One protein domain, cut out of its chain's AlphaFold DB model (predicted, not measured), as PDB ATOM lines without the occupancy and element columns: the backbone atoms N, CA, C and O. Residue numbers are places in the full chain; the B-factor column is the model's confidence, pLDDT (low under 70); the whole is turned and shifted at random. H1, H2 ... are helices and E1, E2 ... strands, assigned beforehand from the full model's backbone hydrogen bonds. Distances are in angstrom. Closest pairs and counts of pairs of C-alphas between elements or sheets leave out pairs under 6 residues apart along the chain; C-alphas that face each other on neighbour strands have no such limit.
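Overview. This is residues 24 to 198 of the 199 residues of an uncharacterized protein of Thermus islandicus (UniProt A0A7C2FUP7). Picture two strongly twisted sheets, partly face to face in an elongated body: one is built along the long strand E10, and the other, E1 E11 E6 E9 E8, is curled like part of a barrel. H1 caps one end of the length, and the long unnamed stretch of residues 88 to 104 lies at the other. The printed part has 175 residues, with named elements in the order E1 E2 E3 H1 E4 E5 E6 E7 E8 H2 E9 E10 E11, and its class is mostly strand. The E10 sheet is branched and mixed; the curled sheet is antiparallel. The whole is compact, with a radius of gyration of the C-alphas of 16.7 A, and spans 53 by 27 by 26 A.

Arrangement. Start at E10, residues 164 to 175. E5, residues 81 to 87, and E4, residues 66 to 69, lie on one side of it; E7, residues 126 to 134, lies on the other side. All three are antiparallel to E10: look for N 84 and O 167 at 2.9 A, N 68 and O 173 at 2.9 A, and N 131 and O 168 at 2.8 A. E3, residues 46 to 50, is parallel to E4, with N 69 and O 49 at 2.8 A. E2, residues 40 to 43, makes a hairpin with E3, with N 41 and O 48 at 2.9 A. E3, H1 and E4 form a strand-helix-strand unit, two parallel neighbour strands with a helix between, and its crossover is right-handed. H1, residues 53 to 61, is on this sheet at a height of 9.4 A, over E4 and along it at 3 degrees on the local plane; it only just misses being over E3 too, where 2 of its C-alphas fall. In the curled sheet, E1, residues 27 to 31, pairs with E11, residues 187 to 197, through N 28 and O 190 at 2.8 A. E11 pairs with E6, residues 105 to 114, through N 110 and O 193 at 2.8 A. E6 pairs with E9, residues 155 to 159, through N 107 and O 157 at 2.9 A, and E9 with E8, residues 137 to 139, through N 138 and O 158 at 2.8 A. H2, residues 151 to 154, is on this sheet, only just at the sheet's level with a height of 3.8 A. Between the sheets, the closest C-alphas of E7 and E8 are Val 130 and Ser 139, 5.8 A apart. Every O i to N i+4 pair of H1 is within hydrogen-bond range; H2 is too short for one.

Along the chain. Find C-alpha 27 at (-39.758, -52.536, -39.070), where E1 begins. E10 runs 35.7 A from C-alpha 164 at (-53.362, -35.426, -30.883). E11 runs 32.4 A to C-alpha 197 at (-44.684, -42.669, -21.132); E6 measures 27.3 A and E7 25.1 A.

Size, cuts and confidence. The C-alphas farthest apart are those of Ser 61 and Asn 90, 54.1 A. The printed part has no cut. The links E4 to E5, E5 to E6, E6 to E7, E8 to H2 and E10 to E11 are long. The mean pLDDT of the printed part is 91.9; residues 92 to 96 and residue 198 are under 70.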
ATOM      1  N   ASP A  24     -47.467 -46.339 -37.911       90.19
ATOM      2  CA  ASP A  24     -47.786 -47.107 -39.128       90.19
ATOM      3  C   ASP A  24     -46.782 -48.231 -39.419       90.19
ATOM      4  O   ASP A  24     -47.086 -49.146 -40.182       90.19
ATOM      5  N   ALA A  25     -45.610 -48.170 -38.789       87.38
ATOM      6  CA  ALA A  25     -44.527 -49.107 -38.982       87.38
ATOM      7  C   ALA A  25     -43.665 -49.275 -37.731       87.38
ATOM      8  O   ALA A  25     -43.432 -48.336 -36.961       87.38
ATOM      9  N   THR A  26     -43.130 -50.481 -37.580       91.06
ATOM     10  CA  THR A  26     -42.108 -50.815 -36.580       91.06
ATOM     11  C   THR A  26     -40.838 -51.358 -37.212       91.06
ATOM     12  O   THR A  26     -39.788 -51.250 -36.588       91.06
ATOM     13  N   ASP A  27     -40.899 -51.879 -38.439       95.62
ATOM     14  CA  ASP A  27     -39.758 -52.536 -39.070       95.62
ATOM     15  C   ASP A  27     -39.127 -51.668 -40.160       95.62
ATOM     16  O   ASP A  27     -39.805 -51.116 -41.032       95.62
ATOM     17  N   LEU A  28     -37.801 -51.573 -40.101       97.06
ATOM     18  CA  LEU A  28     -36.945 -50.888 -41.057       97.06
ATOM     19  C   LEU A  28     -36.124 -51.934 -41.802       97.06
ATOM     20  O   LEU A  28     -35.275 -52.595 -41.202       97.06
ATOM     21  N   LEU A  29     -36.366 -52.062 -43.100       96.81
ATOM     22  CA  LEU A  29     -35.607 -52.941 -43.974       96.81
ATOM     23  C   LEU A  29     -34.493 -52.155 -44.670       96.81
ATOM     24  O   LEU A  29     -34.765 -51.170 -45.358       96.81
ATOM     25  N   PHE A  30     -33.260 -52.634 -44.538       96.75
ATOM     26  CA  PHE A  30     -32.095 -52.191 -45.297       96.75
ATOM     27  C   PHE A  30     -31.625 -53.347 -46.177       96.75
ATOM     28  O   PHE A  30     -31.042 -54.306 -45.677       96.75
ATOM     29  N   ASP A  31     -31.884 -53.263 -47.475       95.62
ATOM     30  CA  ASP A  31     -31.481 -54.250 -48.470       95.62
ATOM     31  C   ASP A  31     -30.569 -53.601 -49.514       95.62
ATOM     32  O   ASP A  31     -31.009 -52.889 -50.415       95.62
ATOM     33  N   PHE A  32     -29.269 -53.857 -49.391       95.50
ATOM     34  CA  PHE A  32     -28.256 -53.387 -50.338       95.50
ATOM     35  C   PHE A  32     -28.124 -54.289 -51.574       95.50
ATOM     36  O   PHE A  32     -27.262 -54.063 -52.420       95.50
ATOM     37  N   SER A  33     -28.989 -55.293 -51.692       95.25
ATOM     38  CA  SER A  33     -29.117 -56.175 -52.856       95.25
ATOM     39  C   SER A  33     -30.306 -55.785 -53.738       95.25
ATOM     40  O   SER A  33     -30.407 -56.294 -54.854       95.25
ATOM     41  N   ASP A  34     -31.182 -54.888 -53.265       95.81
ATOM     42  CA  ASP A  34     -32.366 -54.433 -53.996       95.81
ATOM     43  C   ASP A  34     -31.958 -53.754 -55.318       95.81
ATOM     44  O   ASP A  34     -31.216 -52.758 -55.300       95.81
ATOM     45  N   PRO A  35     -32.369 -54.290 -56.483       95.75
ATOM     46  CA  PRO A  35     -31.954 -53.760 -57.771       95.75
ATOM     47  C   PRO A  35     -32.695 -52.461 -58.097       95.75
ATOM     48  O   PRO A  35     -33.889 -52.310 -57.855       95.75
ATOM     49  N   GLY A  36     -32.010 -51.528 -58.749       94.19
ATOM     50  CA  GLY A  36     -32.637 -50.301 -59.224       94.19
ATOM     51  C   GLY A  36     -31.656 -49.144 -59.367       94.19
ATOM     52  O   GLY A  36     -30.470 -49.289 -59.060       94.19
ATOM     53  N   PRO A  37     -32.134 -47.985 -59.850       96.06
ATOM     54  CA  PRO A  37     -31.314 -46.786 -59.937       96.06
ATOM     55  C   PRO A  37     -30.991 -46.235 -58.545       96.06
ATOM     56  O   PRO A  37     -31.656 -46.549 -57.557       96.06
ATOM     57  N   LEU A  38     -29.996 -45.352 -58.475       96.12
ATOM     58  CA  LEU A  38     -29.691 -44.605 -57.259       96.12
ATOM     59  C   LEU A  38     -30.908 -43.765 -56.841       96.12
ATOM     60  O   LEU A  38     -31.398 -42.945 -57.617       96.12
ATOM     61  N   GLN A  39     -31.392 -43.975 -55.620       95.81
ATOM     62  CA  GLN A  39     -32.543 -43.264 -55.070       95.81
ATOM     63  C   GLN A  39     -32.099 -42.325 -53.954       95.81
ATOM     64  O   GLN A  39     -31.228 -42.664 -53.151       95.81
ATOM     65  N   THR A  40     -32.724 -41.150 -53.892       95.75
ATOM     66  CA  THR A  40     -32.491 -40.166 -52.832       95.75
ATOM     67  C   THR A  40     -33.804 -39.607 -52.299       95.75
ATOM     68  O   THR A  40     -34.823 -39.615 -52.991       95.75
ATOM     69  N   LEU A  41     -33.775 -39.116 -51.063       95.31
ATOM     70  CA  LEU A  41     -34.869 -38.371 -50.451       95.31
ATOM     71  C   LEU A  41     -34.306 -37.175 -49.685       95.31
ATOM     72  O   LEU A  41     -33.367 -37.317 -48.901       95.31
ATOM     73  N   THR A  42     -34.917 -36.010 -49.881       94.75
ATOM     74  CA  THR A  42     -34.589 -34.804 -49.123       94.75
ATOM     75  C   THR A  42     -35.249 -34.842 -47.746       94.75
ATOM     76  O   THR A  42     -36.476 -34.904 -47.640       94.75
ATOM     77  N   VAL A  43     -34.452 -34.756 -46.684       92.88
ATOM     78  CA  VAL A  43     -34.918 -34.700 -45.294       92.88
ATOM     79  C   VAL A  43     -34.209 -33.552 -44.590       92.88
ATOM     80  O   VAL A  43     -32.989 -33.470 -44.598       92.88
ATOM     81  N   GLY A  44     -34.969 -32.622 -44.007       84.75
ATOM     82  CA  GLY A  44     -34.382 -31.460 -43.326       84.75
ATOM     83  C   GLY A  44     -33.538 -30.546 -44.230       84.75
ATOM     84  O   GLY A  44     -32.712 -29.802 -43.720       84.75
ATOM     85  N   GLY A  45     -33.736 -30.600 -45.553       87.31
ATOM     86  CA  GLY A  45     -32.964 -29.829 -46.536       87.31
ATOM     87  C   GLY A  45     -31.715 -30.535 -47.078       87.31
ATOM     88  O   GLY A  45     -31.083 -30.005 -47.985       87.31
ATOM     89  N   GLU A  46     -31.388 -31.732 -46.585       92.94
ATOM     90  CA  GLU A  46     -30.256 -32.545 -47.046       92.94
ATOM     91  C   GLU A  46     -30.747 -33.781 -47.814       92.94
ATOM     92  O   GLU A  46     -31.786 -34.354 -47.482       92.94
ATOM     93  N   ASN A  47     -30.024 -34.191 -48.858       95.06
ATOM     94  CA  ASN A  47     -30.354 -35.379 -49.645       95.06
ATOM     95  C   ASN A  47     -29.662 -36.614 -49.071       95.06
ATOM     96  O   ASN A  47     -28.439 -36.650 -48.976       95.06
ATOM     97  N   PHE A  48     -30.441 -37.654 -48.788       96.19
ATOM     98  CA  PHE A  48     -29.930 -38.935 -48.308       96.19
ATOM     99  C   PHE A  48     -30.209 -40.043 -49.311       96.19
ATOM    100  O   PHE A  48     -31.272 -40.058 -49.935       96.19
ATOM    101  N   TYR A  49     -29.278 -40.984 -49.439       97.31
ATOM    102  CA  TYR A  49     -29.449 -42.158 -50.290       97.31
ATOM    103  C   TYR A  49     -30.387 -43.169 -49.635       97.31
ATOM    104  O   TYR A  49     -30.392 -43.322 -48.418       97.31
ATOM    105  N   VAL A  50     -31.183 -43.870 -50.435       97.31
ATOM    106  CA  VAL A  50     -31.946 -45.045 -49.987       97.31
ATOM    107  C   VAL A  50     -31.060 -46.279 -50.122       97.31
ATOM    108  O   VAL A  50     -30.354 -46.403 -51.121       97.31
ATOM    109  N   ALA A  51     -31.104 -47.183 -49.142       96.75
ATOM    110  CA  ALA A  51     -30.408 -48.462 -49.204       96.75
ATOM    111  C   ALA A  51     -30.925 -49.290 -50.389       96.75
ATOM    112  O   ALA A  51     -32.090 -49.684 -50.426       96.75
ATOM    113  N   ASN A  52     -30.053 -49.493 -51.370       96.31
ATOM    114  CA  ASN A  52     -30.234 -50.353 -52.535       96.31
ATOM    115  C   ASN A  52     -28.873 -50.684 -53.172       96.31
ATOM    116  O   ASN A  52     -27.836 -50.146 -52.759       96.31
ATOM    117  N   LEU A  53     -28.861 -51.516 -54.213       95.88
ATOM    118  CA  LEU A  53     -27.626 -51.944 -54.874       95.88
ATOM    119  C   LEU A  53     -26.798 -50.779 -55.438       95.88
ATOM    120  O   LEU A  53     -25.580 -50.752 -55.280       95.88
ATOM    121  N   ALA A  54     -27.433 -49.783 -56.059       96.69
ATOM    122  CA  ALA A  54     -26.715 -48.626 -56.598       96.69
ATOM    123  C   ALA A  54     -26.025 -47.805 -55.492       96.69
ATOM    124  O   ALA A  54     -24.889 -47.362 -55.662       96.69
ATOM    125  N   SER A  55     -26.688 -47.634 -54.346       95.88
ATOM    126  CA  SER A  55     -26.139 -46.933 -53.182       95.88
ATOM    127  C   SER A  55     -24.982 -47.699 -52.524       95.88
ATOM    128  O   SER A  55     -24.017 -47.083 -52.075       95.88
ATOM    129  N   TYR A  56     -25.034 -49.036 -52.538       94.06
ATOM    130  CA  TYR A  56     -23.953 -49.898 -52.064       94.06
ATOM    131  C   TYR A  56     -22.701 -49.767 -52.929       94.06
ATOM    132  O   TYR A  56     -21.605 -49.555 -52.416       94.06
ATOM    133  N   LEU A  57     -22.857 -49.824 -54.253       94.19
ATOM    134  CA  LEU A  57     -21.739 -49.637 -55.179       94.19
ATOM    135  C   LEU A  57     -21.118 -48.241 -55.040       94.19
ATOM    136  O   LEU A  57     -19.896 -48.102 -55.091       94.19
ATOM    137  N   LEU A  58     -21.948 -47.219 -54.804       95.75
ATOM    138  CA  LEU A  58     -21.479 -45.865 -54.521       95.75
ATOM    139  C   LEU A  58     -20.660 -45.813 -53.223       95.75
ATOM    140  O   LEU A  58     -19.567 -45.247 -53.237       95.75
ATOM    141  N   LEU A  59     -21.136 -46.448 -52.145       94.88
ATOM    142  CA  LEU A  59     -20.395 -46.560 -50.887       94.88
ATOM    143  C   LEU A  59     -19.015 -47.182 -51.102       94.88
ATOM    144  O   LEU A  59     -18.021 -46.591 -50.694       94.88
ATOM    145  N   LEU A  60     -18.948 -48.336 -51.774       91.81
ATOM    146  CA  LEU A  60     -17.691 -49.055 -52.012       91.81
ATOM    147  C   LEU A  60     -16.694 -48.275 -52.877       91.81
ATOM    148  O   LEU A  60     -15.489 -48.477 -52.760       91.81
ATOM    149  N   SER A  61     -17.188 -47.400 -53.754       93.31
ATOM    150  CA  SER A  61     -16.342 -46.517 -54.566       93.31
ATOM    151  C   SER A  61     -15.822 -45.289 -53.807       93.31
ATOM    152  O   SER A  61     -14.940 -44.586 -54.301       93.31
ATOM    153  N   GLY A  62     -16.383 -45.012 -52.628       92.50
ATOM    154  CA  GLY A  62     -16.054 -43.865 -51.791       92.50
ATOM    155  C   GLY A  62     -15.004 -44.167 -50.719       92.50
ATOM    156  O   GLY A  62     -14.534 -45.287 -50.550       92.50
ATOM    157  N   THR A  63     -14.642 -43.134 -49.955       91.69
ATOM    158  CA  THR A  63     -13.663 -43.220 -48.850       91.69
ATOM    159  C   THR A  63     -14.221 -42.766 -47.501       91.69
ATOM    160  O   THR A  63     -13.520 -42.823 -46.494       91.69
ATOM    161  N   SER A  64     -15.469 -42.297 -47.466       94.38
ATOM    162  CA  SER A  64     -16.104 -41.716 -46.280       94.38
ATOM    163  C   SER A  64     -17.394 -42.457 -45.930       94.38
ATOM    164  O   SER A  64     -18.052 -42.967 -46.841       94.38
ATOM    165  N   PRO A  65     -17.783 -42.507 -44.643       94.81
ATOM    166  CA  PRO A  65     -19.071 -43.054 -44.245       94.81
ATOM    167  C   PRO A  65     -20.243 -42.331 -44.904       94.81
ATOM    168  O   PRO A  65     -20.198 -41.124 -45.146       94.81
ATOM    169  N   MET A  66     -21.314 -43.075 -45.158       96.25
ATOM    170  CA  MET A  66     -22.543 -42.570 -45.757       96.25
ATOM    171  C   MET A  66     -23.754 -43.032 -44.953       96.25
ATOM    172  O   MET A  66     -23.748 -44.109 -44.357       96.25
ATOM    173  N   ARG A  67     -24.811 -42.216 -44.965       96.38
ATOM    174  CA  ARG A  67     -26.081 -42.498 -44.288       96.38
ATOM    175  C   ARG A  67     -27.135 -42.915 -45.293       96.38
ATOM    176  O   ARG A  67     -27.427 -42.177 -46.236       96.38
ATOM    177  N   PHE A  68     -27.739 -44.066 -45.038       97.25
ATOM    178  CA  PHE A  68     -28.746 -44.658 -45.903       97.25
ATOM    179  C   PHE A  68     -30.094 -44.686 -45.203       97.25
ATOM    180  O   PHE A  68     -30.202 -45.164 -44.078       97.25
ATOM    181  N   LEU A  69     -31.127 -44.192 -45.875       97.75
ATOM    182  CA  LEU A  69     -32.518 -44.449 -45.520       97.75
ATOM    183  C   LEU A  69     -32.844 -45.931 -45.752       97.75
ATOM    184  O   LEU A  69     -32.233 -46.555 -46.621       97.75
ATOM    185  N   PRO A  70     -33.825 -46.497 -45.033       97.31
ATOM    186  CA  PRO A  70     -34.254 -47.867 -45.272       97.31
ATOM    187  C   PRO A  70     -34.779 -48.032 -46.701       97.31
ATOM    188  O   PRO A  70     -35.436 -47.141 -47.241       97.31
ATOM    189  N   THR A  71     -34.543 -49.199 -47.294       96.31
ATOM    190  CA  THR A  71     -35.183 -49.633 -48.542       96.31
ATOM    191  C   THR A  71     -36.698 -49.597 -48.384       96.31
ATOM    192  O   THR A  71     -37.417 -49.085 -49.246       96.31
ATOM    193  N   GLN A  72     -37.196 -50.058 -47.234       95.31
ATOM    194  CA  GLN A  72     -38.616 -50.067 -46.911       95.31
ATOM    195  C   GLN A  72     -38.857 -49.836 -45.420       95.31
ATOM    196  O   GLN A  72     -38.121 -50.318 -44.564       95.31
ATOM    197  N   VAL A  73     -39.945 -49.131 -45.121       94.38
ATOM    198  CA  VAL A  73     -40.523 -49.035 -43.781       94.38
ATOM    199  C   VAL A  73     -41.825 -49.841 -43.794       94.38
ATOM    200  O   VAL A  73     -42.776 -49.483 -44.495       94.38
ATOM    201  N   ALA A  74     -41.848 -50.986 -43.110       89.12
ATOM    202  CA  ALA A  74     -42.934 -51.958 -43.240       89.12
ATOM    203  C   ALA A  74     -44.254 -51.385 -42.705       89.12
ATOM    204  O   ALA A  74     -44.350 -51.054 -41.530       89.12
ATOM    205  N   GLY A  75     -45.270 -51.277 -43.564       79.81
ATOM    206  CA  GLY A  75     -46.567 -50.675 -43.220       79.81
ATOM    207  C   GLY A  75     -46.714 -49.193 -43.593       79.81
ATOM    208  O   GLY A  75     -47.840 -48.708 -43.673       79.81
ATOM    209  N   ALA A  76     -45.629 -48.497 -43.955       80.81
ATOM    210  CA  ALA A  76     -45.661 -47.076 -44.339       80.81
ATOM    211  C   ALA A  76     -45.888 -46.827 -45.850       80.81
ATOM    212  O   ALA A  76     -45.717 -45.709 -46.347       80.81
ATOM    213  N   GLY A  77     -46.252 -47.864 -46.613       82.12
ATOM    214  CA  GLY A  77     -46.391 -47.783 -48.068       82.12
ATOM    215  C   GLY A  77     -45.051 -47.492 -48.754       82.12
ATOM    216  O   GLY A  77     -44.076 -48.210 -48.550       82.12
ATOM    217  N   THR A  78     -44.999 -46.445 -49.582       84.12
ATOM    218  CA  THR A  78     -43.779 -46.019 -50.295       84.12
ATOM    219  C   THR A  78     -42.880 -45.090 -49.474       84.12
ATOM    220  O   THR A  78     -41.756 -44.799 -49.896       84.12
ATOM    221  N   ASN A  79     -43.344 -44.633 -48.309       89.88
ATOM    222  CA  ASN A  79     -42.620 -43.683 -47.470       89.88
ATOM    223  C   ASN A  79     -41.342 -44.301 -46.881       89.88
ATOM    224  O   ASN A  79     -41.261 -45.503 -46.626       89.88
ATOM    225  N   LYS A  80     -40.342 -43.449 -46.627       93.81
ATOM    226  CA  LYS A  80     -39.066 -43.817 -45.976       93.81
ATOM    227  C   LYS A  80     -38.982 -43.341 -44.522       93.81
ATOM    228  O   LYS A  80     -37.898 -43.186 -43.970       93.81
ATOM    229  N   TRP A  81     -40.133 -43.059 -43.922       95.44
ATOM    230  CA  TRP A  81     -40.274 -42.621 -42.538       95.44
ATOM    231  C   TRP A  81     -41.438 -43.353 -41.886       95.44
ATOM    232  O   TRP A  81     -42.362 -43.798 -42.564       95.44
ATOM    233  N   VAL A  82     -41.397 -43.422 -40.561       96.31
ATOM    234  CA  VAL A  82     -42.496 -43.901 -39.725       96.31
ATOM    235  C   VAL A  82     -43.402 -42.719 -39.399       96.31
ATOM    236  O   VAL A  82     -42.919 -41.657 -38.994       96.31
ATOM    237  N   THR A  83     -44.711 -42.884 -39.549       96.38
ATOM    238  CA  THR A  83     -45.712 -41.913 -39.103       96.38
ATOM    239  C   THR A  83     -46.316 -42.378 -37.788       96.38
ATOM    240  O   THR A  83     -46.969 -43.419 -37.730       96.38
ATOM    241  N   CYS A  84     -46.157 -41.584 -36.733       96.50
ATOM    242  CA  CYS A  84     -46.748 -41.872 -35.429       96.50
ATOM    243  C   CYS A  84     -47.819 -40.842 -35.071       96.50
ATOM    244  O   CYS A  84     -47.554 -39.641 -35.032       96.50
ATOM    245  N   THR A  85     -49.019 -41.324 -34.758       96.88
ATOM    246  CA  THR A  85     -50.107 -40.542 -34.163       96.88
ATOM    247  C   THR A  85     -50.126 -40.777 -32.659       96.88
ATOM    248  O   THR A  85     -50.260 -41.913 -32.192       96.88
ATOM    249  N   LEU A  86     -49.981 -39.698 -31.898       95.56
ATOM    250  CA  LEU A  86     -49.866 -39.711 -30.446       95.56
ATOM    251  C   LEU A  86     -51.056 -38.980 -29.840       95.56
ATOM    252  O   LEU A  86     -51.245 -37.797 -30.116       95.56
ATOM    253  N   THR A  87     -51.813 -39.649 -28.977       93.62
ATOM    254  CA  THR A  87     -52.965 -39.048 -28.294       93.62
ATOM    255  C   THR A  87     -52.720 -39.020 -26.797       93.62
ATOM    256  O   THR A  87     -52.361 -40.027 -26.180       93.62
ATOM    257  N   THR A  88     -52.936 -37.856 -26.191       91.62
ATOM    258  CA  THR A  88     -52.729 -37.645 -24.758       91.62
ATOM    259  C   THR A  88     -54.005 -37.173 -24.064       91.62
ATOM    260  O   THR A  88     -54.728 -36.326 -24.591       91.62
ATOM    261  N   PRO A  89     -54.291 -37.654 -22.843       87.94
ATOM    262  CA  PRO A  89     -55.425 -37.166 -22.076       87.94
ATOM    263  C   PRO A  89     -55.141 -35.785 -21.468       87.94
ATOM    264  O   PRO A  89     -53.995 -35.330 -21.372       87.94
ATOM    265  N   ASN A  90     -56.195 -35.143 -20.962       84.00
ATOM    266  CA  ASN A  90     -56.133 -33.880 -20.223       84.00
ATOM    267  C   ASN A  90     -55.607 -34.053 -18.777       84.00
ATOM    268  O   ASN A  90     -56.225 -33.634 -17.804       84.00
ATOM    269  N   ARG A  91     -54.471 -34.735 -18.624       77.62
ATOM    270  CA  ARG A  91     -53.695 -34.824 -17.377       77.62
ATOM    271  C   ARG A  91     -52.233 -34.574 -17.704       77.62
ATOM    272  O   ARG A  91     -51.762 -35.047 -18.742       77.62
ATOM    273  N   GLY A  92     -51.526 -33.868 -16.824       67.25
ATOM    274  CA  GLY A  92     -50.093 -33.634 -16.980       67.25
ATOM    275  C   GLY A  92     -49.303 -34.943 -17.041       67.25
ATOM    276  O   GLY A  92     -49.593 -35.892 -16.300       67.25
ATOM    277  N   GLY A  93     -48.326 -34.996 -17.945       66.19
ATOM    278  CA  GLY A  93     -47.201 -35.914 -17.815       66.19
ATOM    279  C   GLY A  93     -46.290 -35.500 -16.654       66.19
ATOM    280  O   GLY A  93     -46.527 -34.467 -16.033       66.19
ATOM    281  N   GLY A  94     -45.347 -36.360 -16.293       63.44
ATOM    282  CA  GLY A  94     -44.378 -36.123 -15.225       63.44
ATOM    283  C   GLY A  94     -43.048 -36.777 -15.586       63.44
ATOM    284  O   GLY A  94     -43.037 -37.608 -16.487       63.44
ATOM    285  N   GLY A  95     -41.978 -36.338 -14.914       61.47
ATOM    286  CA  GLY A  95     -40.772 -37.117 -14.596       61.47
ATOM    287  C   GLY A  95     -39.527 -36.966 -15.471       61.47
ATOM    288  O   GLY A  95     -38.456 -37.384 -15.047       61.47
ATOM    289  N   GLY A  96     -39.609 -36.379 -16.665       65.56
ATOM    290  CA  GLY A  96     -38.444 -36.278 -17.552       65.56
ATOM    291  C   GLY A  96     -37.536 -35.081 -17.281       65.56
ATOM    292  O   GLY A  96     -38.030 -34.028 -16.879       65.56
ATOM    293  N   THR A  97     -36.236 -35.211 -17.577       77.69
ATOM    294  CA  THR A  97     -35.298 -34.073 -17.518       77.69
ATOM    295  C   THR A  97     -35.490 -33.152 -18.725       77.69
ATOM    296  O   THR A  97     -35.566 -31.937 -18.560       77.69
ATOM    297  N   LEU A  98     -35.624 -33.722 -19.931       84.88
ATOM    298  CA  LEU A  98     -35.808 -32.978 -21.182       84.88
ATOM    299  C   LEU A  98     -37.066 -33.449 -21.936       84.88
ATOM    300  O   LEU A  98     -38.010 -32.683 -22.155       84.88
ATOM    301  N   CYS A  99     -37.146 -34.735 -22.260       87.19
ATOM    302  CA  CYS A  99     -38.325 -35.377 -22.821       87.19
ATOM    303  C   CYS A  99     -39.327 -35.709 -21.720       87.19
ATOM    304  O   CYS A  99     -38.980 -36.400 -20.775       87.19
ATOM    305  N   GLY A 100     -40.580 -35.264 -21.825       84.75
ATOM    306  CA  GLY A 100     -41.574 -35.451 -20.759       84.75
ATOM    307  C   GLY A 100     -41.401 -34.509 -19.559       84.75
ATOM    308  O   GLY A 100     -41.959 -34.767 -18.494       84.75
ATOM    309  N   ALA A 101     -40.628 -33.428 -19.712       85.69
ATOM    310  CA  ALA A 101     -40.482 -32.396 -18.693       85.69
ATOM    311  C   ALA A 101     -41.797 -31.620 -18.463       85.69
ATOM    312  O   ALA A 101     -42.627 -31.439 -19.368       85.69
ATOM    313  N   GLY A 102     -41.989 -31.137 -17.233       85.56
ATOM    314  CA  GLY A 102     -43.176 -30.376 -16.838       85.56
ATOM    315  C   GLY A 102     -44.457 -31.200 -16.964       85.56
ATOM    316  O   GLY A 102     -44.577 -32.264 -16.372       85.56
ATOM    317  N   THR A 103     -45.433 -30.705 -17.731       85.88
ATOM    318  CA  THR A 103     -46.724 -31.388 -17.938       85.88
ATOM    319  C   THR A 103     -46.774 -32.246 -19.204       85.88
ATOM    320  O   THR A 103     -47.864 -32.678 -19.595       85.88
ATOM    321  N   THR A 104     -45.646 -32.447 -19.884       90.44
ATOM    322  CA  THR A 104     -45.579 -33.185 -21.154       90.44
ATOM    323  C   THR A 104     -45.320 -34.673 -20.932       90.44
ATOM    324  O   THR A 104     -44.831 -35.082 -19.884       90.44
ATOM    325  N   ARG A 105     -45.681 -35.510 -21.906       90.81
ATOM    326  CA  ARG A 105     -45.345 -36.943 -21.937       90.81
ATOM    327  C   ARG A 105     -44.173 -37.183 -22.868       90.81
ATOM    328  O   ARG A 105     -44.069 -36.503 -23.885       90.81
ATOM    329  N   CYS A 106     -43.342 -38.168 -22.553       92.69
ATOM    330  CA  CYS A 106     -42.211 -38.513 -23.399       92.69
ATOM    331  C   CYS A 106     -42.589 -39.627 -24.376       92.69
ATOM    332  O   CYS A 106     -42.959 -40.728 -23.962       92.69
ATOM    333  N   PHE A 107     -42.491 -39.340 -25.670       94.69
ATOM    334  CA  PHE A 107     -42.518 -40.344 -26.722       94.69
ATOM    335  C   PHE A 107     -41.094 -40.815 -27.003       94.69
ATOM    336  O   PHE A 107     -40.199 -39.993 -27.203       94.69
ATOM    337  N   ARG A 108     -40.878 -42.130 -27.004       94.12
ATOM    338  CA  ARG A 108     -39.543 -42.729 -27.085       94.12
ATOM    339  C   ARG A 108     -39.527 -44.022 -27.884       94.12
ATOM    340  O   ARG A 108     -40.542 -44.718 -27.967       94.12
ATOM    341  N   VAL A 109     -38.339 -44.390 -28.356       95.50
ATOM    342  CA  VAL A 109     -38.041 -45.768 -28.771       95.50
ATOM    343  C   VAL A 109     -37.698 -46.577 -27.523       95.50
ATOM    344  O   VAL A 109     -36.635 -46.400 -26.928       95.50
ATOM    345  N   SER A 110     -38.596 -47.457 -27.089       93.06
ATOM    346  CA  SER A 110     -38.364 -48.295 -25.910       93.06
ATOM    347  C   SER A 110     -37.358 -49.406 -26.195       93.06
ATOM    348  O   SER A 110     -36.482 -49.647 -25.364       93.06
ATOM    349  N   ASN A 111     -37.424 -50.024 -27.375       94.44
ATOM    350  CA  ASN A 111     -36.552 -51.131 -27.751       94.44
ATOM    351  C   ASN A 111     -36.157 -51.084 -29.230       94.44
ATOM    352  O   ASN A 111     -36.928 -50.611 -30.066       94.44
ATOM    353  N   VAL A 112     -34.975 -51.623 -29.524       96.12
ATOM    354  CA  VAL A 112     -34.470 -51.877 -30.875       96.12
ATOM    355  C   VAL A 112     -33.991 -53.323 -30.912       96.12
ATOM    356  O   VAL A 112     -33.216 -53.736 -30.051       96.12
ATOM    357  N   SER A 113     -34.456 -54.092 -31.887       95.56
ATOM    358  CA  SER A 113     -34.052 -55.485 -32.095       95.56
ATOM    359  C   SER A 113     -33.859 -55.783 -33.577       95.56
ATOM    360  O   SER A 113     -34.193 -54.958 -34.423       95.56
ATOM    361  N   GLY A 114     -33.359 -56.977 -33.891       94.12
ATOM    362  CA  GLY A 114     -33.122 -57.420 -35.263       94.12
ATOM    363  C   GLY A 114     -31.637 -57.437 -35.607       94.12
ATOM    364  O   GLY A 114     -30.798 -57.618 -34.724       94.12
ATOM    365  N   SER A 115     -31.324 -57.283 -36.889       93.50
ATOM    366  CA  SER A 115     -29.963 -57.380 -37.411       93.50
ATOM    367  C   SER A 115     -29.660 -56.279 -38.418       93.50
ATOM    368  O   SER A 115     -30.541 -55.731 -39.081       93.50
ATOM    369  N   LEU A 116     -28.375 -55.964 -38.536       93.12
ATOM    370  CA  LEU A 116     -27.852 -55.057 -39.544       93.12
ATOM    371  C   LEU A 116     -27.336 -55.843 -40.760       93.12
ATOM    372  O   LEU A 116     -26.928 -56.995 -40.605       93.12
ATOM    373  N   PRO A 117     -27.292 -55.217 -41.951       91.00
ATOM    374  CA  PRO A 117     -26.693 -55.816 -43.145       91.00
ATOM    375  C   PRO A 117     -25.171 -55.998 -43.037       91.00
ATOM    376  O   PRO A 117     -24.588 -56.708 -43.849       91.00
ATOM    377  N   VAL A 118     -24.521 -55.373 -42.049       89.19
ATOM    378  CA  VAL A 118     -23.099 -55.555 -41.726       89.19
ATOM    379  C   VAL A 118     -22.940 -56.011 -40.273       89.19
ATOM    380  O   VAL A 118     -23.777 -55.657 -39.437       89.19
ATOM    381  N   PRO A 119     -21.868 -56.748 -39.926       86.25
ATOM    382  CA  PRO A 119     -21.561 -57.086 -38.542       86.25
ATOM    383  C   PRO A 119     -21.476 -55.848 -37.638       86.25
ATOM    384  O   PRO A 119     -20.827 -54.852 -37.968       86.25
ATOM    385  N   GLY A 120     -22.104 -55.929 -36.466       85.38
ATOM    386  CA  GLY A 120     -22.104 -54.865 -35.464       85.38
ATOM    387  C   GLY A 120     -23.467 -54.675 -34.807       85.38
ATOM    388  O   GLY A 120     -24.369 -55.497 -34.957       85.38
ATOM    389  N   ASP A 121     -23.594 -53.573 -34.075       87.31
ATOM    390  CA  ASP A 121     -24.810 -53.170 -33.369       87.31
ATOM    391  C   ASP A 121     -25.301 -51.795 -33.859       87.31
ATOM    392  O   ASP A 121     -24.534 -50.976 -34.377       87.31
ATOM    393  N   TRP A 122     -26.596 -51.532 -33.692       89.94
ATOM    394  CA  TRP A 122     -27.260 -50.293 -34.092       89.94
ATOM    395  C   TRP A 122     -26.785 -49.081 -33.285       89.94
ATOM    396  O   TRP A 122     -26.901 -47.951 -33.763       89.94
ATOM    397  N   THR A 123     -26.246 -49.278 -32.078       90.62
ATOM    398  CA  THR A 123     -25.917 -48.190 -31.142       90.62
ATOM    399  C   THR A 123     -24.922 -47.167 -31.680       90.62
ATOM    400  O   THR A 123     -24.941 -46.033 -31.218       90.62
ATOM    401  N   GLN A 124     -24.088 -47.509 -32.660       89.31
ATOM    402  CA  GLN A 124     -23.126 -46.581 -33.278       89.31
ATOM    403  C   GLN A 124     -23.397 -46.357 -34.769       89.31
ATOM    404  O   GLN A 124     -22.515 -45.923 -35.502       89.31
ATOM    405  N   ARG A 125     -24.593 -46.714 -35.249       94.94
ATOM    406  CA  ARG A 125     -24.900 -46.723 -36.689       94.94
ATOM    407  C   ARG A 125     -26.284 -46.193 -37.020       94.94
ATOM    408  O   ARG A 125     -26.483 -45.653 -38.101       94.94
ATOM    409  N   LEU A 126     -27.246 -46.350 -36.114       97.44
ATOM    410  CA  LEU A 126     -28.619 -45.930 -36.336       97.44
ATOM    411  C   LEU A 126     -28.802 -44.474 -35.908       97.44
ATOM    412  O   LEU A 126     -28.705 -44.147 -34.724       97.44
ATOM    413  N   TYR A 127     -29.115 -43.619 -36.872       97.69
ATOM    414  CA  TYR A 127     -29.501 -42.231 -36.654       97.69
ATOM    415  C   TYR A 127     -31.018 -42.080 -36.694       97.69
ATOM    416  O   TYR A 127     -31.708 -42.849 -37.362       97.69
ATOM    417  N   VAL A 128     -31.525 -41.058 -36.011       97.75
ATOM    418  CA  VAL A 128     -32.937 -40.682 -35.980       97.75
ATOM    419  C   VAL A 128     -33.109 -39.168 -36.113       97.75
ATOM    420  O   VAL A 128     -32.273 -38.390 -35.653       97.75
ATOM    421  N   LEU A 129     -34.213 -38.757 -36.731       97.00
ATOM    422  CA  LEU A 129     -34.704 -37.380 -36.776       97.00
ATOM    423  C   LEU A 129     -36.225 -37.413 -36.674       97.00
ATOM    424  O   LEU A 129     -36.878 -38.256 -37.290       97.00
ATOM    425  N   VAL A 130     -36.800 -36.473 -35.929       97.38
ATOM    426  CA  VAL A 130     -38.249 -36.384 -35.722       97.38
ATOM    427  C   VAL A 130     -38.748 -35.023 -36.177       97.38
ATOM    428  O   VAL A 130     -38.292 -33.984 -35.698       97.38
ATOM    429  N   GLN A 131     -39.739 -35.035 -37.062       96.69
ATOM    430  CA  GLN A 131     -40.478 -33.852 -37.484       96.69
ATOM    431  C   GLN A 131     -41.881 -33.881 -36.889       96.69
ATOM    432  O   GLN A 131     -42.638 -34.836 -37.082       96.69
ATOM    433  N   VAL A 132     -42.257 -32.809 -36.197       97.00
ATOM    434  CA  VAL A 132     -43.637 -32.606 -35.751       97.00
ATOM    435  C   VAL A 132     -44.433 -32.089 -36.944       97.00
ATOM    436  O   VAL A 132     -44.184 -30.991 -37.430       97.00
ATOM    437  N   THR A 133     -45.364 -32.897 -37.443       96.69
ATOM    438  CA  THR A 133     -46.211 -32.530 -38.591       96.69
ATOM    439  C   THR A 133     -47.444 -31.754 -38.142       96.69
ATOM    440  O   THR A 133     -47.890 -30.842 -38.833       96.69
ATOM    441  N   SER A 134     -48.008 -32.107 -36.985       97.50
ATOM    442  CA  SER A 134     -49.149 -31.405 -36.397       97.50
ATOM    443  C   SER A 134     -49.289 -31.689 -34.899       97.50
ATOM    444  O   SER A 134     -48.699 -32.635 -34.369       97.50
ATOM    445  N   GLY A 135     -50.116 -30.884 -34.229       95.69
ATOM    446  CA  GLY A 135     -50.442 -31.022 -32.811       95.69
ATOM    447  C   GLY A 135     -49.412 -30.398 -31.871       95.69
ATOM    448  O   GLY A 135     -48.419 -29.809 -32.292       95.69
ATOM    449  N   ASN A 136     -49.679 -30.499 -30.568       94.62
ATOM    450  CA  ASN A 136     -48.808 -29.934 -29.540       94.62
ATOM    451  C   ASN A 136     -47.721 -30.948 -29.155       94.62
ATOM    452  O   ASN A 136     -47.880 -31.718 -28.204       94.62
ATOM    453  N   ALA A 137     -46.630 -30.957 -29.915       95.25
ATOM    454  CA  ALA A 137     -45.443 -31.738 -29.611       95.25
ATOM    455  C   ALA A 137     -44.163 -30.955 -29.926       95.25
ATOM    456  O   ALA A 137     -44.150 -30.065 -30.774       95.25
ATOM    457  N   THR A 138     -43.078 -31.318 -29.254       95.56
ATOM    458  CA  THR A 138     -41.739 -30.758 -29.451       95.56
ATOM    459  C   THR A 138     -40.780 -31.903 -29.729       95.56
ATOM    460  O   THR A 138     -40.682 -32.825 -28.923       95.56
ATOM    461  N   SER A 139     -40.098 -31.854 -30.873       95.50
ATOM    462  CA  SER A 139     -39.037 -32.804 -31.216       95.50
ATOM    463  C   SER A 139     -37.747 -32.444 -30.487       95.50
ATOM    464  O   SER A 139     -37.386 -31.268 -30.421       95.50
ATOM    465  N   HIS A 140     -37.046 -33.462 -29.990       94.44
ATOM    466  CA  HIS A 140     -35.724 -33.328 -29.364       94.44
ATOM    467  C   HIS A 140     -34.583 -33.757 -30.292       94.44
ATOM    468  O   HIS A 140     -33.419 -33.704 -29.912       94.44
ATOM    469  N   VAL A 141     -34.914 -34.180 -31.516       94.38
ATOM    470  CA  VAL A 141     -33.979 -34.677 -32.535       94.38
ATOM    471  C   VAL A 141     -34.288 -34.007 -33.875       94.38
ATOM    472  O   VAL A 141     -34.891 -34.589 -34.774       94.38
ATOM    473  N   LEU A 142     -33.934 -32.722 -33.972       92.25
ATOM    474  CA  LEU A 142     -34.210 -31.869 -35.140       92.25
ATOM    475  C   LEU A 142     -33.222 -32.084 -36.294       92.25
ATOM    476  O   LEU A 142     -33.526 -31.755 -37.438       92.25
ATOM    477  N   THR A 143     -32.059 -32.647 -35.991       93.12
ATOM    478  CA  THR A 143     -31.021 -33.054 -36.942       93.12
ATOM    479  C   THR A 143     -30.741 -34.545 -36.765       93.12
ATOM    480  O   THR A 143     -30.997 -35.071 -35.674       93.12
ATOM    481  N   PRO A 144     -30.208 -35.244 -37.787       94.75
ATOM    482  CA  PRO A 144     -29.852 -36.650 -37.650       94.75
ATOM    483  C   PRO A 144     -28.939 -36.848 -36.438       94.75
ATOM    484  O   PRO A 144     -27.845 -36.293 -36.370       94.75
ATOM    485  N   THR A 145     -29.414 -37.617 -35.462       95.69
ATOM    486  CA  THR A 145     -28.726 -37.865 -34.189       95.69
ATOM    487  C   THR A 145     -28.646 -39.364 -33.965       95.69
ATOM    488  O   THR A 145     -29.629 -40.057 -34.222       95.69
ATOM    489  N   PHE A 146     -27.519 -39.888 -33.480       96.44
ATOM    490  CA  PHE A 146     -27.443 -41.297 -33.091       96.44
ATOM    491  C   PHE A 146     -28.562 -41.637 -32.113       96.44
ATOM    492  O   PHE A 146     -28.689 -40.987 -31.076       96.44
ATOM    493  N   LEU A 147     -29.339 -42.681 -32.407       96.75
ATOM    494  CA  LEU A 147     -30.455 -43.082 -31.561       96.75
ATOM    495  C   LEU A 147     -29.982 -43.374 -30.130       96.75
ATOM    496  O   LEU A 147     -30.650 -42.998 -29.175       96.75
ATOM    497  N   SER A 148     -28.811 -43.991 -29.968       95.12
ATOM    498  CA  SER A 148     -28.207 -44.288 -28.661       95.12
ATOM    499  C   SER A 148     -27.839 -43.040 -27.850       95.12
ATOM    500  O   SER A 148     -27.843 -43.100 -26.624       95.12
ATOM    501  N   ALA A 149     -27.550 -41.922 -28.521       94.06
ATOM    502  CA  ALA A 149     -27.178 -40.651 -27.907       94.06
ATOM    503  C   ALA A 149     -28.388 -39.748 -27.615       94.06
ATOM    504  O   ALA A 149     -28.231 -38.682 -27.019       94.06
ATOM    505  N   VAL A 150     -29.598 -40.150 -28.023       93.38
ATOM    506  CA  VAL A 150     -30.810 -39.367 -27.771       93.38
ATOM    507  C   VAL A 150     -31.102 -39.320 -26.259       93.38
ATOM    508  O   VAL A 150     -31.159 -40.381 -25.622       93.38
ATOM    509  N   PRO A 151     -31.343 -38.121 -25.684       87.19
ATOM    510  CA  PRO A 151     -31.573 -37.932 -24.252       87.19
ATOM    511  C   PRO A 151     -32.703 -38.775 -23.652       87.19
ATOM    512  O   PRO A 151     -33.558 -39.314 -24.355       87.19
ATOM    513  N   ASP A 152     -32.716 -38.859 -22.318       86.75
ATOM    514  CA  ASP A 152     -33.744 -39.544 -21.519       86.75
ATOM    515  C   ASP A 152     -34.015 -40.990 -21.965       86.75
ATOM    516  O   ASP A 152     -35.140 -41.477 -21.862       86.75
ATOM    517  N   GLY A 153     -32.997 -41.693 -22.469       87.06
ATOM    518  CA  GLY A 153     -33.125 -43.067 -22.953       87.06
ATOM    519  C   GLY A 153     -33.986 -43.159 -24.212       87.06
ATOM    520  O   GLY A 153     -34.996 -43.868 -24.208       87.06
ATOM    521  N   ARG A 154     -33.576 -42.452 -25.278       93.19
ATOM    522  CA  ARG A 154     -34.260 -42.397 -26.587       93.19
ATOM    523  C   ARG A 154     -35.574 -41.613 -26.589       93.19
ATOM    524  O   ARG A 154     -36.499 -41.955 -27.327       93.19
ATOM    525  N   GLY A 155     -35.654 -40.564 -25.773       93.81
ATOM    526  CA  GLY A 155     -36.759 -39.611 -25.721       93.81
ATOM    527  C   GLY A 155     -36.821 -38.727 -26.967       93.81
ATOM    528  O   GLY A 155     -36.181 -37.684 -27.041       93.81
ATOM    529  N   LEU A 156     -37.619 -39.149 -27.942       95.50
ATOM    530  CA  LEU A 156     -37.737 -38.534 -29.262       95.50
ATOM    531  C   LEU A 156     -38.484 -37.195 -29.241       95.50
ATOM    532  O   LEU A 156     -38.092 -36.251 -29.929       95.50
ATOM    533  N   ALA A 157     -39.584 -37.117 -28.489       95.44
ATOM    534  CA  ALA A 157     -40.435 -35.932 -28.463       95.44
ATOM    535  C   ALA A 157     -41.206 -35.778 -27.148       95.44
ATOM    536  O   ALA A 157     -41.673 -36.756 -26.559       95.44
ATOM    537  N   SER A 158     -41.410 -34.529 -26.732       94.75
ATOM    538  CA  SER A 158     -42.345 -34.164 -25.665       94.75
ATOM    539  C   SER A 158     -43.718 -33.873 -26.259       94.75
ATOM    540  O   SER A 158     -43.839 -33.046 -27.157       94.75
ATOM    541  N   VAL A 159     -44.765 -34.511 -25.743       94.25
ATOM    542  CA  VAL A 159     -46.150 -34.328 -26.200       94.25
ATOM    543  C   VAL A 159     -46.956 -33.615 -25.121       94.25
ATOM    544  O   VAL A 159     -46.961 -34.035 -23.960       94.25
ATOM    545  N   GLY A 160     -47.634 -32.533 -25.498       92.25
ATOM    546  CA  GLY A 160     -48.494 -31.752 -24.613       92.25
ATOM    547  C   GLY A 160     -49.675 -32.553 -24.061       92.25
ATOM    548  O   GLY A 160     -49.889 -33.708 -24.409       92.25
ATOM    549  N   ARG A 161     -50.457 -31.943 -23.168       90.50
ATOM    550  CA  ARG A 161     -51.708 -32.533 -22.659       90.50
ATOM    551  C   ARG A 161     -52.863 -32.290 -23.627       90.50
ATOM    552  O   ARG A 161     -52.869 -31.270 -24.311       90.50
ATOM    553  N   ASN A 162     -53.876 -33.156 -23.577       90.44
ATOM    554  CA  ASN A 162     -55.128 -32.997 -24.322       90.44
ATOM    555  C   ASN A 162     -54.902 -32.711 -25.815       90.44
ATOM    556  O   ASN A 162     -55.473 -31.775 -26.375       90.44
ATOM    557  N   THR A 163     -53.995 -33.461 -26.436       92.00
ATOM    558  CA  THR A 163     -53.605 -33.233 -27.826       92.00
ATOM    559  C   THR A 163     -53.493 -34.542 -28.585       92.00
ATOM    560  O   THR A 163     -53.135 -35.575 -28.008       92.00
ATOM    561  N   THR A 164     -53.762 -34.447 -29.881       95.50
ATOM    562  CA  THR A 164     -53.362 -35.426 -30.883       95.50
ATOM    563  C   THR A 164     -52.237 -34.798 -31.695       95.50
ATOM    564  O   THR A 164     -52.438 -33.750 -32.309       95.50
ATOM    565  N   ALA A 165     -51.062 -35.415 -31.672       97.06
ATOM    566  CA  ALA A 165     -49.899 -34.986 -32.434       97.06
ATOM    567  C   ALA A 165     -49.527 -36.037 -33.477       97.06
ATOM    568  O   ALA A 165     -49.645 -37.235 -33.223       97.06
ATOM    569  N   VAL A 166     -49.063 -35.583 -34.639       97.62
ATOM    570  CA  VAL A 166     -48.572 -36.455 -35.709       97.62
ATOM    571  C   VAL A 166     -47.100 -36.166 -35.933       97.62
ATOM    572  O   VAL A 166     -46.712 -35.022 -36.181       97.62
ATOM    573  N   LEU A 167     -46.283 -37.210 -35.842       97.62
ATOM    574  CA  LEU A 167     -44.838 -37.154 -36.021       97.62
ATOM    575  C   LEU A 167     -44.428 -37.953 -37.256       97.62
ATOM    576  O   LEU A 167     -44.965 -39.035 -37.496       97.62
ATOM    577  N   ARG A 168     -43.430 -37.452 -37.985       96.62
ATOM    578  CA  ARG A 168     -42.650 -38.230 -38.955       96.62
ATOM    579  C   ARG A 168     -41.287 -38.527 -38.358       96.62
ATOM    580  O   ARG A 168     -40.617 -37.609 -37.886       96.62
ATOM    581  N   ILE A 169     -40.894 -39.790 -38.378       97.19
ATOM    582  CA  ILE A 169     -39.641 -40.261 -37.798       97.19
ATOM    583  C   ILE A 169     -38.814 -40.894 -38.903       97.19
ATOM    584  O   ILE A 169     -39.207 -41.902 -39.492       97.19
ATOM    585  N   TYR A 170     -37.673 -40.287 -39.177       97.62
ATOM    586  CA  TYR A 170     -36.713 -40.769 -40.153       97.62
ATOM    587  C   TYR A 170     -35.610 -41.519 -39.427       97.62
ATOM    588  O   TYR A 170     -35.151 -41.072 -38.374       97.62
ATOM    589  N   TYR A 171     -35.187 -42.633 -40.011       97.56
ATOM    590  CA  TYR A 171     -34.057 -43.410 -39.533       97.56
ATOM    591  C   TYR A 171     -33.053 -43.598 -40.654       97.56
ATOM    592  O   TYR A 171     -33.441 -43.795 -41.805       97.56
ATOM    593  N   TRP A 172     -31.775 -43.585 -40.296       97.56
ATOM    594  CA  TRP A 172     -30.698 -43.899 -41.221       97.56
ATOM    595  C   TRP A 172     -29.741 -44.891 -40.609       97.56
ATOM    596  O   TRP A 172     -29.470 -44.836 -39.411       97.56
ATOM    597  N   LEU A 173     -29.180 -45.735 -41.460       97.31
ATOM    598  CA  LEU A 173     -28.033 -46.548 -41.124       97.31
ATOM    599  C   LEU A 173     -26.776 -45.905 -41.707       97.31
ATOM    600  O   LEU A 173     -26.689 -45.694 -42.916       97.31
ATOM    601  N   GLU A 174     -25.815 -45.574 -40.851       96.50
ATOM    602  CA  GLU A 174     -24.490 -45.120 -41.260       96.50
ATOM    603  C   GLU A 174     -23.559 -46.316 -41.445       96.50
ATOM    604  O   GLU A 174     -23.384 -47.138 -40.538       96.50
ATOM    605  N   LEU A 175     -22.973 -46.400 -42.637       95.25
ATOM    606  CA  LEU A 175     -22.034 -47.443 -43.027       95.25
ATOM    607  C   LEU A 175     -20.769 -46.811 -43.598       95.25
ATOM    608  O   LEU A 175     -20.812 -45.756 -44.232       95.25
ATOM    609  N   SER A 176     -19.646 -47.475 -43.371       94.19
ATOM    610  CA  SER A 176     -18.326 -47.107 -43.865       94.19
ATOM    611  C   SER A 176     -17.932 -48.018 -45.027       94.19
ATOM    612  O   SER A 176     -18.221 -49.213 -44.966       94.19
ATOM    613  N   PRO A 177     -17.203 -47.524 -46.045       91.88
ATOM    614  CA  PRO A 177     -16.620 -48.395 -47.071       91.88
ATOM    615  C   PRO A 177     -15.662 -49.448 -46.491       91.88
ATOM    616  O   PRO A 177     -15.418 -50.469 -47.124       91.88
ATOM    617  N   ASN A 178     -15.143 -49.220 -45.279       91.31
ATOM    618  CA  ASN A 178     -14.256 -50.151 -44.578       91.31
ATOM    619  C   ASN A 178     -15.003 -51.171 -43.701       91.31
ATOM    620  O   ASN A 178     -14.355 -51.966 -43.019       91.31
ATOM    621  N   ASP A 179     -16.339 -51.129 -43.649       90.94
ATOM    622  CA  ASP A 179     -17.101 -52.119 -42.893       90.94
ATOM    623  C   ASP A 179     -16.954 -53.517 -43.521       90.94
ATOM    624  O   ASP A 179     -16.873 -53.642 -44.747       90.94
ATOM    625  N   PRO A 180     -16.951 -54.592 -42.713       87.50
ATOM    626  CA  PRO A 180     -16.854 -55.956 -43.217       87.50
ATOM    627  C   PRO A 180     -18.194 -56.402 -43.821       87.50
ATOM    628  O   PRO A 180     -18.942 -57.168 -43.210       87.50
ATOM    629  N   PHE A 181     -18.524 -55.897 -45.010       82.56
ATOM    630  CA  PHE A 181     -19.749 -56.267 -45.714       82.56
ATOM    631  C   PHE A 181     -19.762 -57.764 -46.056       82.56
ATOM    632  O   PHE A 181     -18.760 -58.292 -46.550       82.56
ATOM    633  N   PRO A 182     -20.890 -58.463 -45.830       78.81
ATOM    634  CA  PRO A 182     -21.050 -59.819 -46.326       78.81
ATOM    635  C   PRO A 182     -21.106 -59.817 -47.859       78.81
ATOM    636  O   PRO A 182     -21.444 -58.815 -48.495       78.81
ATOM    637  N   SER A 183     -20.825 -60.969 -48.471       82.12
ATOM    638  CA  SER A 183     -21.200 -61.189 -49.869       82.12
ATOM    639  C   SER A 183     -22.707 -60.992 -50.026       82.12
ATOM    640  O   SER A 183     -23.463 -61.451 -49.169       82.12
ATOM    641  N   LEU A 184     -23.141 -60.357 -51.120       83.75
ATOM    642  CA  LEU A 184     -24.568 -60.194 -51.396       83.75
ATOM    643  C   LEU A 184     -25.296 -61.559 -51.343       83.75
ATOM    644  O   LEU A 184     -24.743 -62.552 -51.826       83.75
ATOM    645  N   PRO A 185     -26.521 -61.619 -50.791       85.06
ATOM    646  CA  PRO A 185     -27.342 -60.486 -50.362       85.06
ATOM    647  C   PRO A 185     -26.912 -59.868 -49.017       85.06
ATOM    648  O   PRO A 185     -26.667 -60.575 -48.042       85.06
ATOM    649  N   ALA A 186     -26.854 -58.533 -48.966       88.75
ATOM    650  CA  ALA A 186     -26.535 -57.763 -47.762       88.75
ATOM    651  C   ALA A 186     -27.805 -57.076 -47.243       88.75
ATOM    652  O   ALA A 186     -28.119 -55.939 -47.606       88.75
ATOM    653  N   GLN A 187     -28.548 -57.802 -46.406       93.75
ATOM    654  CA  GLN A 187     -29.843 -57.387 -45.874       93.75
ATOM    655  C   GLN A 187     -29.826 -57.350 -44.342       93.75
ATOM    656  O   GLN A 187     -29.253 -58.225 -43.694       93.75
ATOM    657  N   GLY A 188     -30.502 -56.363 -43.761       94.12
ATOM    658  CA  GLY A 188     -30.806 -56.320 -42.336       94.12
ATOM    659  C   GLY A 188     -32.171 -55.703 -42.072       94.12
ATOM    660  O   GLY A 188     -32.600 -54.790 -42.780       94.12
ATOM    661  N   THR A 189     -32.833 -56.194 -41.031       96.44
ATOM    662  CA  THR A 189     -34.116 -55.668 -40.568       96.44
ATOM    663  C   THR A 189     -33.988 -55.263 -39.114       96.44
ATOM    664  O   THR A 189     -33.619 -56.081 -38.268       96.44
ATOM    665  N   LEU A 190     -34.335 -54.013 -38.819       96.94
ATOM    666  CA  LEU A 190     -34.451 -53.510 -37.456       96.94
ATOM    667  C   LEU A 190     -35.916 -53.333 -37.085       96.94
ATOM    668  O   LEU A 190     -36.656 -52.661 -37.798       96.94
ATOM    669  N   THR A 191     -36.305 -53.860 -35.933       96.81
ATOM    670  CA  THR A 191     -37.630 -53.669 -35.342       96.81
ATOM    671  C   THR A 191     -37.537 -52.680 -34.189       96.81
ATOM    672  O   THR A 191     -36.768 -52.863 -33.241       96.81
ATOM    673  N   LEU A 192     -38.349 -51.631 -34.258       96.19
ATOM    674  CA  LEU A 192     -38.439 -50.551 -33.289       96.19
ATOM    675  C   LEU A 192     -39.740 -50.661 -32.505       96.19
ATOM    676  O   LEU A 192     -40.832 -50.677 -33.068       96.19
ATOM    677  N   THR A 193     -39.628 -50.685 -31.181       95.31
ATOM    678  CA  THR A 193     -40.786 -50.577 -30.291       95.31
ATOM    679  C   THR A 193     -40.871 -49.163 -29.744       95.31
ATOM    680  O   THR A 193     -39.870 -48.592 -29.312       95.31
ATOM    681  N   TYR A 194     -42.080 -48.610 -29.722       94.75
ATOM    682  CA  TYR A 194     -42.339 -47.259 -29.244       94.75
ATOM    683  C   TYR A 194     -43.135 -47.267 -27.949       94.75
ATOM    684  O   TYR A 194     -43.945 -48.156 -27.692       94.75
ATOM    685  N   SER A 195     -42.944 -46.230 -27.140       91.88
ATOM    686  CA  SER A 195     -43.806 -45.988 -25.988       91.88
ATOM    687  C   SER A 195     -44.044 -44.501 -25.788       91.88
ATOM    688  O   SER A 195     -43.180 -43.666 -26.055       91.88
ATOM    689  N   LEU A 196     -45.242 -44.177 -25.310       91.25
ATOM    690  CA  LEU A 196     -45.596 -42.855 -24.822       91.25
ATOM    691  C   LEU A 196     -45.761 -42.973 -23.314       91.25
ATOM    692  O   LEU A 196     -46.739 -43.553 -22.839       91.25
ATOM    693  N   GLN A 197     -44.776 -42.481 -22.573       83.38
ATOM    694  CA  GLN A 197     -44.684 -42.669 -21.132       83.38
ATOM    695  C   GLN A 197     -44.993 -41.379 -20.375       83.38
ATOM    696  O   GLN A 197     -44.758 -40.255 -20.831       83.38
ATOM    697  N   ARG A 198     -45.543 -41.585 -19.181       67.38
ATOM    698  CA  ARG A 198     -45.421 -40.645 -18.076       67.38
ATOM    699  C   ARG A 198     -44.071 -41.016 -17.461       67.38
ATOM    700  O   ARG A 198     -43.961 -42.147 -16.997       67.38
TER     701      ARG A 198